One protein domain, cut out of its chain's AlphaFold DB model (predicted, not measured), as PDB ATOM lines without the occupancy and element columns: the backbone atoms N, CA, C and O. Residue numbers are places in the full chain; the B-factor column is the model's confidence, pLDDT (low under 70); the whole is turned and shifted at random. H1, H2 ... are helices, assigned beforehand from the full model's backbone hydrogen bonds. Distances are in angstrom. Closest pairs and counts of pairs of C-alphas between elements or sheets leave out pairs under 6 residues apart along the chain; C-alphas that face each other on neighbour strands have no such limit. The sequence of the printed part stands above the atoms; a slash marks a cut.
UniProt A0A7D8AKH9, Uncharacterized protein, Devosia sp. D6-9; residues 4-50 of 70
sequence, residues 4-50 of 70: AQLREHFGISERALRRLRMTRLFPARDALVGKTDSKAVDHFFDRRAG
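Overview. This is residues 4 to 50 of the 70 residues of an uncharacterized protein of Devosia sp. D6-9 (UniProt A0A7D8AKH9). Three short helices are set in an open arrangement in which no two touch; H1 and H2 meet at about a right angle, and a long loop, residues 23 to 37, runs out from H2 and folds back to H3. H3, the longest helix, and the turn of this loop round Leu 32 lie toward the two ends of the longest axis. The printed part has 47 residues, with H1, H2 and H3 in that order, no named strand, class all helix. It is compact, with a radius of gyration of the C-alphas of 10.3 A, yet elongated, spanning 32 by 19 by 19 A.

Arrangement. Start at H3, residues 38 to 48; it is near H1, residues 4 to 10, with 6 pairs of C-alphas within 10 A. H2, residues 14 to 22, is close to H1 but not clearly touching: the closest C-alphas, of Arg 7 and Glu 14, are 6.9 A apart. Their lines are about perpendicular, at 89 degrees. H2 and H3 are apart. In H1, H2 and H3 every O i to N i+4 pair is within hydrogen-bond range.

Along the chain. Find C-alpha 38 at (-0.958, 18.791, 45.448); H3 runs 15.4 A to C-alpha 48. H1 begins at C-alpha 4, (-7.731, 8.099, 44.118), and H2 covers 12.5 A.

Size, cuts and confidence. The C-alphas farthest apart, of Leu 32 and Gly 50, are 31.7 A apart. The printed part has no cut; H1 to H2 is a tight link, H2 to H3 a long one of 15 residues. No printed residue is under 70 in pLDDT.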
ATOM      1  N   ALA A   4      -6.968   8.288  45.349       87.06
ATOM      2  CA  ALA A   4      -7.731   8.099  44.118       87.06
ATOM      3  C   ALA A   4      -7.406   9.183  43.080       87.06
ATOM      4  O   ALA A   4      -7.100   8.862  41.937       87.06
ATOM      5  N   GLN A   5      -7.377  10.452  43.502       88.12
ATOM      6  CA  GLN A   5      -7.037  11.570  42.620       88.12
ATOM      7  C   GLN A   5      -5.598  11.482  42.110       88.12
ATOM      8  O   GLN A   5      -5.347  11.779  40.953       88.12
ATOM      9  N   LEU A   6      -4.652  11.053  42.948       86.44
ATOM     10  CA  LEU A   6      -3.259  10.853  42.537       86.44
ATOM     11  C   LEU A   6      -3.131   9.782  41.452       86.44
ATOM     12  O   LEU A   6      -2.381   9.945  40.496       86.44
ATOM     13  N   ARG A   7      -3.874   8.684  41.595       89.25
ATOM     14  CA  ARG A   7      -3.876   7.596  40.614       89.25
ATOM     15  C   ARG A   7      -4.490   8.024  39.291       89.25
ATOM     16  O   ARG A   7      -3.930   7.712  38.251       89.25
ATOM     17  N   GLU A   8      -5.615   8.726  39.348       89.69
ATOM     18  CA  GLU A   8      -6.322   9.198  38.158       89.69
ATOM     19  C   GLU A   8      -5.534  10.288  37.426       89.69
ATOM     20  O   GLU A   8      -5.362  10.212  36.216       89.69
ATOM     21  N   HIS A   9      -4.977  11.251  38.161       87.19
ATOM     22  CA  HIS A   9      -4.262  12.386  37.586       87.19
ATOM     23  C   HIS A   9      -2.916  11.999  36.960       87.19
ATOM     24  O   HIS A   9      -2.612  12.423  35.852       87.19
ATOM     25  N   PHE A  10      -2.121  11.168  37.644       83.75
ATOM     26  CA  PHE A  10      -0.803  10.740  37.153       83.75
ATOM     27  C   PHE A  10      -0.845   9.409  36.385       83.75
ATOM     28  O   PHE A  10       0.198   8.899  35.983       83.75
ATOM     29  N   GLY A  11      -2.023   8.797  36.226       87.94
ATOM     30  CA  GLY A  11      -2.179   7.504  35.549       87.94
ATOM     31  C   GLY A  11      -1.459   6.336  36.239       87.94
ATOM     32  O   GLY A  11      -1.133   5.339  35.597       87.94
ATOM     33  N   ILE A  12      -1.176   6.436  37.542       87.00
ATOM     34  CA  ILE A  12      -0.398   5.429  38.278       87.00
ATOM     35  C   ILE A  12      -1.283   4.372  38.948       87.00
ATOM     36  O   ILE A  12      -2.353   4.641  39.496       87.00
ATOM     37  N   SER A  13      -0.787   3.134  38.982       89.56
ATOM     38  CA  SER A  13      -1.446   2.046  39.711       89.56
ATOM     39  C   SER A  13      -1.314   2.205  41.231       89.56
ATOM     40  O   SER A  13      -0.386   2.831  41.746       89.56
ATOM     41  N   GLU A  14      -2.201   1.553  41.988       86.81
ATOM     42  CA  GLU A  14      -2.126   1.549  43.457       86.81
ATOM     43  C   GLU A  14      -0.802   0.970  43.980       86.81
ATOM     44  O   GLU A  14      -0.240   1.456  44.960       86.81
ATOM     45  N   ARG A  15      -0.276  -0.061  43.306       87.50
ATOM     46  CA  ARG A  15       1.019  -0.665  43.648       87.50
ATOM     47  C   ARG A  15       2.163   0.326  43.442       87.50
ATOM     48  O   ARG A  15       3.054   0.395  44.287       87.50
ATOM     49  N   ALA A  16       2.123   1.106  42.361       87.00
ATOM     50  CA  ALA A  16       3.102   2.158  42.104       87.00
ATOM     51  C   ALA A  16       3.022   3.266  43.165       87.00
ATOM     52  O   ALA A  16       4.046   3.629  43.740       87.00
ATOM     53  N   LEU A  17       1.812   3.716  43.511       87.44
ATOM     54  CA  LEU A  17       1.599   4.697  44.579       87.44
ATOM     55  C   LEU A  17       2.116   4.197  45.939       87.44
ATOM     56  O   LEU A  17       2.733   4.945  46.694       87.44
ATOM     57  N   ARG A  18       1.924   2.911  46.243       87.69
ATOM     58  CA  ARG A  18       2.428   2.300  47.479       87.69
ATOM     59  C   ARG A  18       3.956   2.272  47.523       87.69
ATOM     60  O   ARG A  18       4.529   2.599  48.556       87.69
ATOM     61  N   ARG A  19       4.614   1.937  46.407       87.31
ATOM     62  CA  ARG A  19       6.082   2.001  46.288       87.31
ATOM     63  C   ARG A  19       6.599   3.430  46.443       87.31
ATOM     64  O   ARG A  19       7.560   3.637  47.172       87.31
ATOM     65  N   LEU A  20       5.935   4.407  45.825       84.50
ATOM     66  CA  LEU A  20       6.259   5.827  45.991       84.50
ATOM     67  C   LEU A  20       6.208   6.237  47.463       84.50
ATOM     68  O   LEU A  20       7.161   6.817  47.967       84.50
ATOM     69  N   ARG A  21       5.168   5.840  48.199       84.81
ATOM     70  CA  ARG A  21       5.065   6.120  49.639       84.81
ATOM     71  C   ARG A  21       6.131   5.459  50.506       84.81
ATOM     72  O   ARG A  21       6.396   5.945  51.598       84.81
ATOM     73  N   MET A  22       6.723   4.360  50.049       84.44
ATOM     74  CA  MET A  22       7.858   3.739  50.736       84.44
ATOM     75  C   MET A  22       9.159   4.521  50.513       84.44
ATOM     76  O   MET A  22      10.096   4.377  51.297       84.44
ATOM     77  N   THR A  23       9.233   5.367  49.479       81.75
ATOM     78  CA  THR A  23      10.374   6.266  49.288       81.75
ATOM     79  C   THR A  23      10.259   7.469  50.222       81.75
ATOM     80  O   THR A  23       9.226   8.128  50.286       81.75
ATOM     81  N   ARG A  24      11.354   7.806  50.916       76.31
ATOM     82  CA  ARG A  24      11.432   8.983  51.807       76.31
ATOM     83  C   ARG A  24      11.267  10.329  51.090       76.31
ATOM     84  O   ARG A  24      11.163  11.356  51.747       76.31
ATOM     85  N   LEU A  25      11.293  10.320  49.760       79.50
ATOM     86  CA  LEU A  25      11.219  11.506  48.911       79.50
ATOM     87  C   LEU A  25       9.777  11.883  48.553       79.50
ATOM     88  O   LEU A  25       9.539  13.013  48.135       79.50
ATOM     89  N   PHE A  26       8.824  10.954  48.682       84.38
ATOM     90  CA  PHE A  26       7.439  11.223  48.317       84.38
ATOM     91  C   PHE A  26       6.740  12.064  49.398       84.38
ATOM     92  O   PHE A  26       6.910  11.779  50.587       84.38
ATOM     93  N   PRO A  27       5.922  13.065  49.020       86.31
ATOM     94  CA  PRO A  27       5.232  13.912  49.985       86.31
ATOM     95  C   PRO A  27       4.356  13.109  50.953       86.31
ATOM     96  O   PRO A  27       3.556  12.253  50.553       86.31
ATOM     97  N   ALA A  28       4.494  13.407  52.245       84.19
ATOM     98  CA  ALA A  28       3.712  12.758  53.286       84.19
ATOM     99  C   ALA A  28       2.218  13.081  53.132       84.19
ATOM    100  O   ALA A  28       1.824  14.179  52.733       84.19
ATOM    101  N   ARG A  29       1.368  12.104  53.455       85.94
ATOM    102  CA  ARG A  29      -0.075  12.330  53.549       85.94
ATOM    103  C   ARG A  29      -0.377  13.022  54.873       85.94
ATOM    104  O   ARG A  29       0.044  12.533  55.918       85.94
ATOM    105  N   ASP A  30      -1.152  14.096  54.819       84.88
ATOM    106  CA  ASP A  30      -1.690  14.734  56.012       84.88
ATOM    107  C   ASP A  30      -2.651  13.765  56.720       84.88
ATOM    108  O   ASP A  30      -3.585  13.233  56.108       84.88
ATOM    109  N   ALA A  31      -2.392  13.492  58.000       80.56
ATOM    110  CA  ALA A  31      -3.168  12.542  58.790       80.56
ATOM    111  C   ALA A  31      -4.527  13.101  59.250       80.56
ATOM    112  O   ALA A  31      -5.443  12.316  59.475       80.56
ATOM    113  N   LEU A  32      -4.671  14.427  59.356       81.12
ATOM    114  CA  LEU A  32      -5.907  15.096  59.776       81.12
ATOM    115  C   LEU A  32      -6.918  15.160  58.630       81.12
ATOM    116  O   LEU A  32      -8.109  14.950  58.838       81.12
ATOM    117  N   VAL A  33      -6.445  15.437  57.414       82.62
ATOM    118  CA  VAL A  33      -7.320  15.638  56.243       82.62
ATOM    119  C   VAL A  33      -7.331  14.420  55.311       82.62
ATOM    120  O   VAL A  33      -8.183  14.309  54.429       82.62
ATOM    121  N   GLY A  34      -6.385  13.489  55.469       81.62
ATOM    122  CA  GLY A  34      -6.249  12.318  54.599       81.62
ATOM    123  C   GLY A  34      -5.847  12.676  53.165       81.62
ATOM    124  O   GLY A  34      -6.096  11.907  52.234       81.62
ATOM    125  N   LYS A  35      -5.245  13.852  52.968       85.38
ATOM    126  CA  LYS A  35      -4.862  14.394  51.660       85.38
ATOM    127  C   LYS A  35      -3.359  14.638  51.620       85.38
ATOM    128  O   LYS A  35      -2.753  15.004  52.617       85.38
ATOM    129  N   THR A  36      -2.759  14.443  50.457       87.44
ATOM    130  CA  THR A  36      -1.381  14.862  50.182       87.44
ATOM    131  C   THR A  36      -1.406  16.242  49.530       87.44
ATOM    132  O   THR A  36      -2.317  16.523  48.745       87.44
ATOM    133  N   ASP A  37      -0.453  17.112  49.859       87.44
ATOM    134  CA  ASP A  37      -0.354  18.427  49.224       87.44
ATOM    135  C   ASP A  37      -0.141  18.281  47.708       87.44
ATOM    136  O   ASP A  37       0.734  17.538  47.268       87.44
ATOM    137  N   SER A  38      -0.982  18.945  46.910       85.62
ATOM    138  CA  SER A  38      -0.958  18.791  45.448       85.62
ATOM    139  C   SER A  38       0.319  19.368  44.849       85.62
ATOM    140  O   SER A  38       0.942  18.723  44.016       85.62
ATOM    141  N   LYS A  39       0.750  20.545  45.322       86.06
ATOM    142  CA  LYS A  39       1.930  21.239  44.791       86.06
ATOM    143  C   LYS A  39       3.207  20.464  45.090       86.06
ATOM    144  O   LYS A  39       4.088  20.377  44.244       86.06
ATOM    145  N   ALA A  40       3.299  19.881  46.285       85.88
ATOM    146  CA  ALA A  40       4.422  19.030  46.657       85.88
ATOM    147  C   ALA A  40       4.515  17.779  45.770       85.88
ATOM    148  O   ALA A  40       5.617  17.328  45.457       85.88
ATOM    149  N   VAL A  41       3.372  17.214  45.369       86.38
ATOM    150  CA  VAL A  41       3.340  16.051  44.478       86.38
ATOM    151  C   VAL A  41       3.717  16.436  43.052       86.38
ATOM    152  O   VAL A  41       4.576  15.765  42.488       86.38
ATOM    153  N   ASP A  42       3.154  17.514  42.505       85.88
ATOM    154  CA  ASP A  42       3.560  18.064  41.204       85.88
ATOM    155  C   ASP A  42       5.074  18.276  41.149       85.88
ATOM    156  O   ASP A  42       5.758  17.687  40.320       85.88
ATOM    157  N   HIS A  43       5.634  18.982  42.133       84.75
ATOM    158  CA  HIS A  43       7.071  19.245  42.190       84.75
ATOM    159  C   HIS A  43       7.916  17.960  42.311       84.75
ATOM    160  O   HIS A  43       9.040  17.894  41.809       84.75
ATOM    161  N   PHE A  44       7.413  16.922  42.989       86.12
ATOM    162  CA  PHE A  44       8.084  15.622  43.050       86.12
ATOM    163  C   PHE A  44       8.129  14.949  41.673       86.12
ATOM    164  O   PHE A  44       9.181  14.443  41.278       86.12
ATOM    165  N   PHE A  45       7.010  14.949  40.947       84.31
ATOM    166  CA  PHE A  45       6.939  14.362  39.610       84.31
ATOM    167  C   PHE A  45       7.715  15.182  38.583       84.31
ATOM    168  O   PHE A  45       8.474  14.587  37.826       84.31
ATOM    169  N   ASP A  46       7.640  16.510  38.621       82.69
ATOM    170  CA  ASP A  46       8.425  17.394  37.758       82.69
ATOM    171  C   ASP A  46       9.929  17.218  37.976       82.69
ATOM    172  O   ASP A  46      10.701  17.147  37.019       82.69
ATOM    173  N   ARG A  47      10.370  17.088  39.237       81.94
ATOM    174  CA  ARG A  47      11.775  16.797  39.548       81.94
ATOM    175  C   ARG A  47      12.173  15.426  39.008       81.94
ATOM    176  O   ARG A  47      13.261  15.289  38.463       81.94
ATOM    177  N   ARG A  48      11.312  14.417  39.160       78.06
ATOM    178  CA  ARG A  48      11.583  13.052  38.694       78.06
ATOM    179  C   ARG A  48      11.564  12.930  37.169       78.06
ATOM    180  O   ARG A  48      12.297  12.114  36.630       78.06
ATOM    181  N   ALA A  49      10.748  13.729  36.491       77.19
ATOM    182  CA  ALA A  49      10.678  13.816  35.037       77.19
ATOM    183  C   ALA A  49      11.770  14.722  34.442       77.19
ATOM    184  O   ALA A  49      11.837  14.883  33.227       77.19
ATOM    185  N   GLY A  50      12.607  15.348  35.281       72.88
ATOM    186  CA  GLY A  50      13.642  16.286  34.842       72.88
ATOM    187  C   GLY A  50      13.108  17.630  34.336       72.88
ATOM    188  O   GLY A  50      13.893  18.450  33.871       72.88
TER     189      GLY A  50